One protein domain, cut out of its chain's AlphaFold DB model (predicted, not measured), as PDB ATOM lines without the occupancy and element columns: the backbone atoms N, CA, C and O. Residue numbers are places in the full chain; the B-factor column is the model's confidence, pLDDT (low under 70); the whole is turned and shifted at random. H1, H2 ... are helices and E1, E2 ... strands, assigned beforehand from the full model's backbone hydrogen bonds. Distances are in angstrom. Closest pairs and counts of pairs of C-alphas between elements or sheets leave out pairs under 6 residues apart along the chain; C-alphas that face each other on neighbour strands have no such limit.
ATOM      1  N   ASP A 155     191.875 119.334  25.045       93.19
ATOM      2  CA  ASP A 155     192.760 118.354  25.671       93.19
ATOM      3  C   ASP A 155     194.039 118.997  26.224       93.19
ATOM      4  O   ASP A 155     194.417 118.718  27.359       93.19
ATOM      5  N   LEU A 156     194.656 119.917  25.476       94.38
ATOM      6  CA  LEU A 156     195.837 120.658  25.938       94.38
ATOM      7  C   LEU A 156     195.493 121.655  27.049       94.38
ATOM      8  O   LEU A 156     196.246 121.792  28.005       94.38
ATOM      9  N   HIS A 157     194.338 122.318  26.959       94.50
ATOM     10  CA  HIS A 157     193.860 123.202  28.017       94.50
ATOM     11  C   HIS A 157     193.648 122.437  29.331       94.50
ATOM     12  O   HIS A 157     194.098 122.887  30.380       94.50
ATOM     13  N   THR A 158     192.971 121.284  29.287       94.56
ATOM     14  CA  THR A 158     192.771 120.443  30.477       94.56
ATOM     15  C   THR A 158     194.098 119.956  31.048       94.56
ATOM     16  O   THR A 158     194.260 119.989  32.263       94.56
ATOM     17  N   LEU A 159     195.050 119.563  30.193       93.88
ATOM     18  CA  LEU A 159     196.390 119.163  30.621       93.88
ATOM     19  C   LEU A 159     197.103 120.294  31.376       93.88
ATOM     20  O   LEU A 159     197.464 120.110  32.531       93.88
ATOM     21  N   ILE A 160     197.231 121.479  30.771       93.56
ATOM     22  CA  ILE A 160     197.922 122.623  31.390       93.56
ATOM     23  C   ILE A 160     197.250 123.048  32.699       93.56
ATOM     24  O   ILE A 160     197.931 123.261  33.699       93.56
ATOM     25  N   VAL A 161     195.915 123.135  32.724       94.00
ATOM     26  CA  VAL A 161     195.178 123.495  33.946       94.00
ATOM     27  C   VAL A 161     195.329 122.431  35.032       94.00
ATOM     28  O   VAL A 161     195.428 122.780  36.204       94.00
ATOM     29  N   GLY A 162     195.344 121.150  34.660       93.31
ATOM     30  CA  GLY A 162     195.556 120.050  35.598       93.31
ATOM     31  C   GLY A 162     196.967 120.037  36.187       93.31
ATOM     32  O   GLY A 162     197.121 119.723  37.362       93.31
ATOM     33  N   THR A 163     197.982 120.405  35.401       92.69
ATOM     34  CA  THR A 163     199.388 120.382  35.830       92.69
ATOM     35  C   THR A 163     199.800 121.633  36.608       92.69
ATOM     36  O   THR A 163     200.485 121.504  37.618       92.69
ATOM     37  N   TYR A 164     199.387 122.831  36.180       92.06
ATOM     38  CA  TYR A 164     199.861 124.095  36.772       92.06
ATOM     39  C   TYR A 164     198.765 124.994  37.349       92.06
ATOM     40  O   TYR A 164     199.044 126.125  37.750       92.06
ATOM     41  N   GLY A 165     197.514 124.536  37.359       91.12
ATOM     42  CA  GLY A 165     196.375 125.336  37.792       91.12
ATOM     43  C   GLY A 165     195.843 126.295  36.721       91.12
ATOM     44  O   GLY A 165     196.354 126.416  35.606       91.12
ATOM     45  N   ARG A 166     194.740 126.975  37.053       89.62
ATOM     46  CA  ARG A 166     194.078 127.931  36.150       89.62
ATOM     47  C   ARG A 166     194.864 129.238  36.060       89.62
ATOM     48  O   ARG A 166     195.360 129.733  37.065       89.62
ATOM     49  N   ARG A 167     194.898 129.836  34.866       85.69
ATOM     50  CA  ARG A 167     195.541 131.132  34.598       85.69
ATOM     51  C   ARG A 167     194.608 132.041  33.793       85.69
ATOM     52  O   ARG A 167     193.921 131.537  32.907       85.69
ATOM     53  N   PRO A 168     194.599 133.361  34.039       81.25
ATOM     54  CA  PRO A 168     193.655 134.286  33.401       81.25
ATOM     55  C   PRO A 168     193.841 134.401  31.879       81.25
ATOM     56  O   PRO A 168     192.867 134.547  31.143       81.25
ATOM     57  N   ASN A 169     195.078 134.277  31.389       83.12
ATOM     58  CA  ASN A 169     195.404 134.416  29.964       83.12
ATOM     59  C   ASN A 169     195.267 133.108  29.166       83.12
ATOM     60  O   ASN A 169     195.409 133.115  27.942       83.12
ATOM     61  N   LEU A 170     194.976 131.985  29.831       88.50
ATOM     62  CA  LEU A 170     194.842 130.681  29.194       88.50
ATOM     63  C   LEU A 170     193.391 130.445  28.764       88.50
ATOM     64  O   LEU A 170     192.513 130.200  29.588       88.50
ATOM     65  N   LYS A 171     193.132 130.504  27.455       90.00
ATOM     66  CA  LYS A 171     191.785 130.340  26.893       90.00
ATOM     67  C   LYS A 171     191.615 128.969  26.258       90.00
ATOM     68  O   LYS A 171     192.481 128.506  25.518       90.00
ATOM     69  N   LYS A 172     190.464 128.339  26.480       91.00
ATOM     70  CA  LYS A 172     190.044 127.134  25.757       91.00
ATOM     71  C   LYS A 172     189.417 127.526  24.420       91.00
ATOM     72  O   LYS A 172     188.559 128.406  24.384       91.00
ATOM     73  N   CYS A 173     189.812 126.878  23.328       86.81
ATOM     74  CA  CYS A 173     189.168 127.100  22.035       86.81
ATOM     75  C   CYS A 173     187.713 126.611  22.083       86.81
ATOM     76  O   CYS A 173     187.443 125.473  22.468       86.81
ATOM     77  N   THR A 174     186.774 127.470  21.688       75.00
ATOM     78  CA  THR A 174     185.339 127.146  21.624       75.00
ATOM     79  C   THR A 174     185.010 126.283  20.410       75.00
ATOM     80  O   THR A 174     184.144 125.408  20.471       75.00
ATOM     81  N   GLN A 175     185.716 126.503  19.304       66.69
ATOM     82  CA  GLN A 175     185.632 125.725  18.078       66.69
ATOM     83  C   GLN A 175     187.061 125.507  17.565       66.69
ATOM     84  O   GLN A 175     187.959 126.260  17.919       66.69
ATOM     85  N   THR A 176     187.284 124.418  16.831       76.38
ATOM     86  CA  THR A 176     188.465 124.225  15.982       76.38
ATOM     87  C   THR A 176     187.987 123.505  14.733       76.38
ATOM     88  O   THR A 176     187.634 122.328  14.809       76.38
ATOM     89  N   CYS A 177     187.914 124.208  13.605       86.44
ATOM     90  CA  CYS A 177     187.470 123.637  12.332       86.44
ATOM     91  C   CYS A 177     188.634 123.386  11.365       86.44
ATOM     92  O   CYS A 177     189.640 124.097  11.411       86.44
ATOM     93  N   ILE A 178     188.489 122.405  10.477       89.69
ATOM     94  CA  ILE A 178     189.427 122.078   9.393       89.69
ATOM     95  C   ILE A 178     188.799 122.405   8.030       89.69
ATOM     96  O   ILE A 178     187.578 122.364   7.879       89.69
ATOM     97  N   ALA A 179     189.615 122.775   7.042       88.19
ATOM     98  CA  ALA A 179     189.137 123.057   5.690       88.19
ATOM     99  C   ALA A 179     188.530 121.800   5.044       88.19
ATOM    100  O   ALA A 179     189.049 120.699   5.224       88.19
ATOM    101  N   MET A 180     187.443 121.959   4.283       89.31
ATOM    102  CA  MET A 180     186.870 120.849   3.516       89.31
ATOM    103  C   MET A 180     187.820 120.453   2.375       89.31
ATOM    104  O   MET A 180     188.227 121.335   1.620       89.31
ATOM    105  N   PRO A 181     188.159 119.165   2.201       86.12
ATOM    106  CA  PRO A 181     189.010 118.714   1.108       86.12
ATOM    107  C   PRO A 181     188.385 118.957  -0.264       86.12
ATOM    108  O   PRO A 181     187.160 118.978  -0.421       86.12
ATOM    109  N   ALA A 182     189.232 119.073  -1.287       82.19
ATOM    110  CA  ALA A 182     188.776 119.020  -2.670       82.19
ATOM    111  C   ALA A 182     188.014 117.708  -2.942       82.19
ATOM    112  O   ALA A 182     188.456 116.635  -2.541       82.19
ATOM    113  N   ASN A 183     186.884 117.807  -3.648       83.75
ATOM    114  CA  ASN A 183     186.073 116.677  -4.119       83.75
ATOM    115  C   ASN A 183     185.443 115.770  -3.040       83.75
ATOM    116  O   ASN A 183     184.995 114.677  -3.372       83.75
ATOM    117  N   ILE A 184     185.352 116.211  -1.780       86.44
ATOM    118  CA  ILE A 184     184.631 115.461  -0.740       86.44
ATOM    119  C   ILE A 184     183.112 115.466  -0.996       86.44
ATOM    120  O   ILE A 184     182.511 116.511  -1.268       86.44
ATOM    121  N   THR A 185     182.467 114.305  -0.903       90.00
ATOM    122  CA  THR A 185     181.020 114.170  -1.115       90.00
ATOM    123  C   THR A 185     180.216 114.581   0.123       90.00
ATOM    124  O   THR A 185     180.679 114.509   1.261       90.00
ATOM    125  N   ARG A 186     178.936 114.942  -0.065       89.75
ATOM    126  CA  ARG A 186     178.020 115.243   1.057       89.75
ATOM    127  C   ARG A 186     177.856 114.068   2.030       89.75
ATOM    128  O   ARG A 186     177.623 114.294   3.214       89.75
ATOM    129  N   LYS A 187     177.951 112.829   1.532       91.06
ATOM    130  CA  LYS A 187     177.870 111.614   2.351       91.06
ATOM    131  C   LYS A 187     179.088 111.504   3.267       91.06
ATOM    132  O   LYS A 187     178.914 111.344   4.471       91.06
ATOM    133  N   GLU A 188     180.288 111.673   2.714       89.25
ATOM    134  CA  GLU A 188     181.542 111.647   3.477       89.25
ATOM    135  C   GLU A 188     181.607 112.778   4.502       89.25
ATOM    136  O   GLU A 188     181.973 112.533   5.646       89.25
ATOM    137  N   ILE A 189     181.187 113.999   4.140       89.56
ATOM    138  CA  ILE A 189     181.103 115.129   5.082       89.56
ATOM    139  C   ILE A 189     180.302 114.729   6.326       89.56
ATOM    140  O   ILE A 189     180.818 114.838   7.440       89.56
ATOM    141  N   LYS A 190     179.073 114.228   6.135       90.56
ATOM    142  CA  LYS A 190     178.194 113.808   7.237       90.56
ATOM    143  C   LYS A 190     178.789 112.653   8.036       90.56
ATOM    144  O   LYS A 190     178.638 112.606   9.255       90.56
ATOM    145  N   GLU A 191     179.450 111.712   7.369       91.56
ATOM    146  CA  GLU A 191     180.118 110.591   8.028       91.56
ATOM    147  C   GLU A 191     181.274 111.055   8.923       91.56
ATOM    148  O   GLU A 191     181.352 110.643  10.081       91.56
ATOM    149  N   TYR A 192     182.132 111.950   8.435       91.19
ATOM    150  CA  TYR A 192     183.219 112.509   9.235       91.19
ATOM    151  C   TYR A 192     182.706 113.364  10.399       91.19
ATOM    152  O   TYR A 192     183.255 113.278  11.499       91.19
ATOM    153  N   GLU A 193     181.649 114.150  10.190       91.44
ATOM    154  CA  GLU A 193     181.020 114.938  11.256       91.44
ATOM    155  C   GLU A 193     180.432 114.034  12.350       91.44
ATOM    156  O   GLU A 193     180.757 114.196  13.525       91.44
ATOM    157  N   SER A 194     179.617 113.044  11.971       89.69
ATOM    158  CA  SER A 194     178.877 112.200  12.921       89.69
ATOM    159  C   SER A 194     179.728 111.123  13.594       89.69
ATOM    160  O   SER A 194     179.611 110.919  14.798       89.69
ATOM    161  N   LYS A 195     180.587 110.426  12.840       87.81
ATOM    162  CA  LYS A 195     181.335 109.266  13.350       87.81
ATOM    163  C   LYS A 195     182.736 109.605  13.836       87.81
ATOM    164  O   LYS A 195     183.307 108.852  14.619       87.81
ATOM    165  N   ARG A 196     183.337 110.682  13.320       87.06
ATOM    166  CA  ARG A 196     184.746 111.028  13.585       87.06
ATOM    167  C   ARG A 196     184.916 112.371  14.296       87.06
ATOM    168  O   ARG A 196     186.048 112.754  14.578       87.06
ATOM    169  N   GLY A 197     183.818 113.072  14.594       87.19
ATOM    170  CA  GLY A 197     183.827 114.343  15.320       87.19
ATOM    171  C   GLY A 197     184.537 115.475  14.573       87.19
ATOM    172  O   GLY A 197     184.993 116.434  15.199       87.19
ATOM    173  N   ILE A 198     184.674 115.365  13.247       90.06
ATOM    174  CA  ILE A 198     185.285 116.415  12.432       90.06
ATOM    175  C   ILE A 198     184.341 117.606  12.350       90.06
ATOM    176  O   ILE A 198     183.144 117.458  12.130       90.06
ATOM    177  N   ARG A 199     184.897 118.809  12.472       89.69
ATOM    178  CA  ARG A 199     184.172 120.056  12.229       89.69
ATOM    179  C   ARG A 199     184.793 120.775  11.045       89.69
ATOM    180  O   ARG A 199     185.972 121.119  11.085       89.69
ATOM    181  N   TRP A 200     183.999 121.025  10.014       90.12
ATOM    182  CA  TRP A 200     184.454 121.718   8.814       90.12
ATOM    183  C   TRP A 200     184.305 123.232   8.941       90.12
ATOM    184  O   TRP A 200     183.313 123.719   9.488       90.12
ATOM    185  N   CYS A 201     185.281 123.986   8.439       88.38
ATOM    186  CA  CYS A 201     185.167 125.438   8.360       88.38
ATOM    187  C   CYS A 201     184.145 125.814   7.282       88.38
ATOM    188  O   CYS A 201     184.185 125.263   6.184       88.38
ATOM    189  N   ARG A 202     183.225 126.729   7.610       81.88
ATOM    190  CA  ARG A 202     182.153 127.173   6.701       81.88
ATOM    191  C   ARG A 202     182.409 128.568   6.130       81.88
ATOM    192  O   ARG A 202     182.210 128.773   4.941       81.88
ATOM    193  N   ASP A 203     182.936 129.477   6.952       82.00
ATOM    194  CA  ASP A 203     183.066 130.900   6.618       82.00
ATOM    195  C   ASP A 203     184.532 131.355   6.634       82.00
ATOM    196  O   ASP A 203     184.985 132.048   7.547       82.00
ATOM    197  N   CYS A 204     185.301 130.942   5.623       84.94
ATOM    198  CA  CYS A 204     186.706 131.321   5.482       84.94
ATOM    199  C   CYS A 204     187.111 131.611   4.036       84.94
ATOM    200  O   CYS A 204     186.483 131.156   3.081       84.94
ATOM    201  N   ILE A 205     188.183 132.389   3.885       86.94
ATOM    202  CA  ILE A 205     188.856 132.590   2.602       86.94
ATOM    203  C   ILE A 205     189.652 131.325   2.292       86.94
ATOM    204  O   ILE A 205     190.550 130.948   3.049       86.94
ATOM    205  N   GLU A 206     189.308 130.661   1.192       87.06
ATOM    206  CA  GLU A 206     189.992 129.447   0.759       87.06
ATOM    207  C   GLU A 206     191.285 129.779   0.005       87.06
ATOM    208  O   GLU A 206     191.292 130.585  -0.925       87.06
ATOM    209  N   LEU A 207     192.376 129.116   0.385       86.19
ATOM    210  CA  LEU A 207     193.630 129.087  -0.361       86.19
ATOM    211  C   LEU A 207     193.789 127.718  -1.016       86.19
ATOM    212  O   LEU A 207     193.633 126.688  -0.360       86.19
ATOM    213  N   SER A 208     194.135 127.706  -2.301       77.94
ATOM    214  CA  SER A 208     194.441 126.482  -3.054       77.94
ATOM    215  C   SER A 208     195.891 126.014  -2.883       77.94
ATOM    216  O   SER A 208     196.222 124.890  -3.252       77.94
ATOM    217  N   THR A 209     196.760 126.859  -2.323       79.88
ATOM    218  CA  THR A 209     198.188 126.586  -2.127       79.88
ATOM    219  C   THR A 209     198.564 126.616  -0.654       79.88
ATOM    220  O   THR A 209     198.051 127.428   0.114       79.88
ATOM    221  N   GLN A 210     199.525 125.776  -0.277       83.12
ATOM    222  CA  GLN A 210     200.109 125.778   1.061       83.12
ATOM    223  C   GLN A 210     200.923 127.053   1.290       83.12
ATOM    224  O   GLN A 210     201.754 127.418   0.457       83.12
ATOM    225  N   LEU A 211     200.729 127.687   2.443       84.62
ATOM    226  CA  LEU A 211     201.558 128.793   2.921       84.62
ATOM    227  C   LEU A 211     202.107 128.461   4.313       84.62
ATOM    228  O   LEU A 211     201.415 127.797   5.085       84.62
ATOM    229  N   PRO A 212     203.315 128.933   4.677       85.69
ATOM    230  CA  PRO A 212     203.807 128.814   6.045       85.69
ATOM    231  C   PRO A 212     202.818 129.412   7.053       85.69
ATOM    232  O   PRO A 212     202.224 130.460   6.792       85.69
ATOM    233  N   LEU A 213     202.698 128.798   8.236       88.06
ATOM    234  CA  LEU A 213     201.752 129.241   9.269       88.06
ATOM    235  C   LEU A 213     201.883 130.739   9.594       88.06
ATOM    236  O   LEU A 213     200.879 131.424   9.746       88.06
ATOM    237  N   GLU A 214     203.109 131.259   9.675       85.88
ATOM    238  CA  GLU A 214     203.379 132.678   9.950       85.88
ATOM    239  C   GLU A 214     202.710 133.618   8.935       85.88
ATOM    240  O   GLU A 214     202.148 134.638   9.335       85.88
ATOM    241  N   GLU A 215     202.720 133.257   7.649       87.62
ATOM    242  CA  GLU A 215     202.089 134.039   6.581       87.62
ATOM    243  C   GLU A 215     200.568 133.988   6.688       87.62
ATOM    244  O   GLU A 215     199.908 135.020   6.594       87.62
ATOM    245  N   ILE A 216     200.008 132.809   6.970       88.50
ATOM    246  CA  ILE A 216     198.564 132.658   7.184       88.50
ATOM    247  C   ILE A 216     198.122 133.512   8.367       88.50
ATOM    248  O   ILE A 216     197.204 134.314   8.240       88.50
ATOM    249  N   LEU A 217     198.815 133.411   9.502       87.44
ATOM    250  CA  LEU A 217     198.491 134.201  10.686       87.44
ATOM    251  C   LEU A 217     198.680 135.709  10.449       87.44
ATOM    252  O   LEU A 217     197.965 136.512  11.049       87.44
ATOM    253  N   ARG A 218     199.626 136.118   9.593       87.50
ATOM    254  CA  ARG A 218     199.803 137.522   9.186       87.50
ATOM    255  C   ARG A 218     198.601 138.022   8.385       87.50
ATOM    256  O   ARG A 218     198.097 139.099   8.696       87.50
ATOM    257  N   LEU A 219     198.123 137.238   7.418       87.38
ATOM    258  CA  LEU A 219     196.920 137.546   6.637       87.38
ATOM    259  C   LEU A 219     195.678 137.610   7.532       87.38
ATOM    260  O   LEU A 219     194.938 138.590   7.486       87.38
ATOM    261  N   GLU A 220     195.490 136.612   8.397       88.25
ATOM    262  CA  GLU A 220     194.356 136.545   9.320       88.25
ATOM    263  C   GLU A 220     194.311 137.747  10.273       88.25
ATOM    264  O   GLU A 220     193.243 138.317  10.486       88.25
ATOM    265  N   ARG A 221     195.462 138.181  10.812       85.12
ATOM    266  CA  ARG A 221     195.542 139.379  11.665       85.12
ATOM    267  C   ARG A 221     195.318 140.676  10.892       85.12
ATOM    268  O   ARG A 221     194.614 141.546  11.389       85.12
ATOM    269  N   GLY A 222     195.925 140.815   9.713       85.50
ATOM    270  CA  GLY A 222     195.854 142.048   8.926       85.50
ATOM    271  C   GLY A 222     194.468 142.305   8.336       85.50
ATOM    272  O   GLY A 222     194.020 143.445   8.304       85.50
ATOM    273  N   ALA A 223     193.778 141.247   7.907       84.38
ATOM    274  CA  ALA A 223     192.449 141.343   7.309       84.38
ATOM    275  C   ALA A 223     191.306 141.022   8.290       84.38
ATOM    276  O   ALA A 223     190.148 141.255   7.957       84.38
ATOM    277  N   ASN A 224     191.605 140.511   9.492       83.38
ATOM    278  CA  ASN A 224     190.617 140.068  10.485       83.38
ATOM    279  C   ASN A 224     189.593 139.063   9.915       83.38
ATOM    280  O   ASN A 224     188.395 139.128  10.192       83.38
ATOM    281  N   VAL A 225     190.081 138.129   9.098       84.19
ATOM    282  CA  VAL A 225     189.295 137.081   8.430       84.19
ATOM    283  C   VAL A 225     189.946 135.727   8.650       84.19
ATOM    284  O   VAL A 225     191.169 135.627   8.713       84.19
ATOM    285  N   GLN A 226     189.143 134.671   8.738       85.00
ATOM    286  CA  GLN A 226     189.653 133.308   8.775       85.00
ATOM    287  C   GLN A 226     190.116 132.852   7.388       85.00
ATOM    288  O   GLN A 226     189.398 132.987   6.396       85.00
ATOM    289  N   VAL A 227     191.286 132.224   7.346       88.00
ATOM    290  CA  VAL A 227     191.865 131.599   6.158       88.00
ATOM    291  C   VAL A 227     191.842 130.074   6.316       88.00
ATOM    292  O   VAL A 227     192.098 129.530   7.398       88.00
ATOM    293  N   CYS A 228     191.520 129.379   5.226       88.88
ATOM    294  CA  CYS A 228     191.457 127.925   5.133       88.88
ATOM    295  C   CYS A 228     192.265 127.434   3.937       88.88
ATOM    296  O   CYS A 228     191.912 127.718   2.798       88.88
ATOM    297  N   THR A 229     193.303 126.637   4.168       90.56
ATOM    298  CA  THR A 229     193.997 125.971   3.060       90.56
ATOM    299  C   THR A 229     193.235 124.715   2.670       90.56
ATOM    300  O   THR A 229     193.105 123.803   3.484       90.56
ATOM    301  N   ARG A 230     192.710 124.669   1.445       90.88
ATOM    302  CA  ARG A 230     191.938 123.543   0.912       90.88
ATOM    303  C   ARG A 230     192.892 122.483   0.350       90.88
ATOM    304  O   ARG A 230     193.526 122.742  -0.674       90.88
TER     305      ARG A 230
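This is residues 155 to 230 of the 527 residues of the protein "Caspase family protein" of Hyphomicrobiales bacterium (UniProt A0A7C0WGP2). Look for a loose, flat model strung along a long loop: residues 165 to 185, with no named element, run along the longest axis from H1 at one end toward H2. On one side of this loop is a small unit of two short strands, E1 and E2, with helix H3 next to E2; H2 is on the other side. The printed part has 76 residues, with three named helices and two named strands in the order H1 H2 E1 H3 E2. The sheet, E1 then E2, is parallel, the class is mostly helix, the radius of gyration of the C-alphas is 15.8 A, and the spans are 44 by 35 by 18 A.

Begin at E1, residues 205 to 207, and E2, residues 227 to 229, parallel neighbours at 29 degrees. The C-alphas of Leu 207 and Thr 229 face each other at 4.6 A; N 207 and O 228 are within hydrogen-bond range at 2.8 A. With H3, residues 213 to 223, they form a strand-helix-strand unit, two parallel strands with a helix between them along the chain, and its crossover is right-handed. The closest C-alphas of H3 and E2 are those of Glu 220 and Val 227, 6.4 A apart. H2, residues 186 to 196, is apart from H3 and E2. H1, residues 155 to 164, is apart from H2, H3, E1 and E2. In H1, H2 and H3 every O i to N i+4 pair is within hydrogen-bond range.

Find C-alpha 155 at (192.760, 118.354, 25.671); from there H1 runs 14.4 A. H2 begins at C-alpha 186, (178.020, 115.243, 1.057), and runs 14.8 A. H3 runs 15.4 A. E1 runs 6.6 A; E2 runs 6.8 A to C-alpha 229 at (193.997, 125.971, 3.060).

The two C-alphas farthest apart, those of Gly 165 and Asn 183, are 44.0 A apart. Residues 183 to 188, of which 186 to 188 belong to H2, stand free. The link from H1 to H2 is long, with 21 residues. The printed part has no cut; its mean pLDDT is 87.4, and residue 175 is under 70.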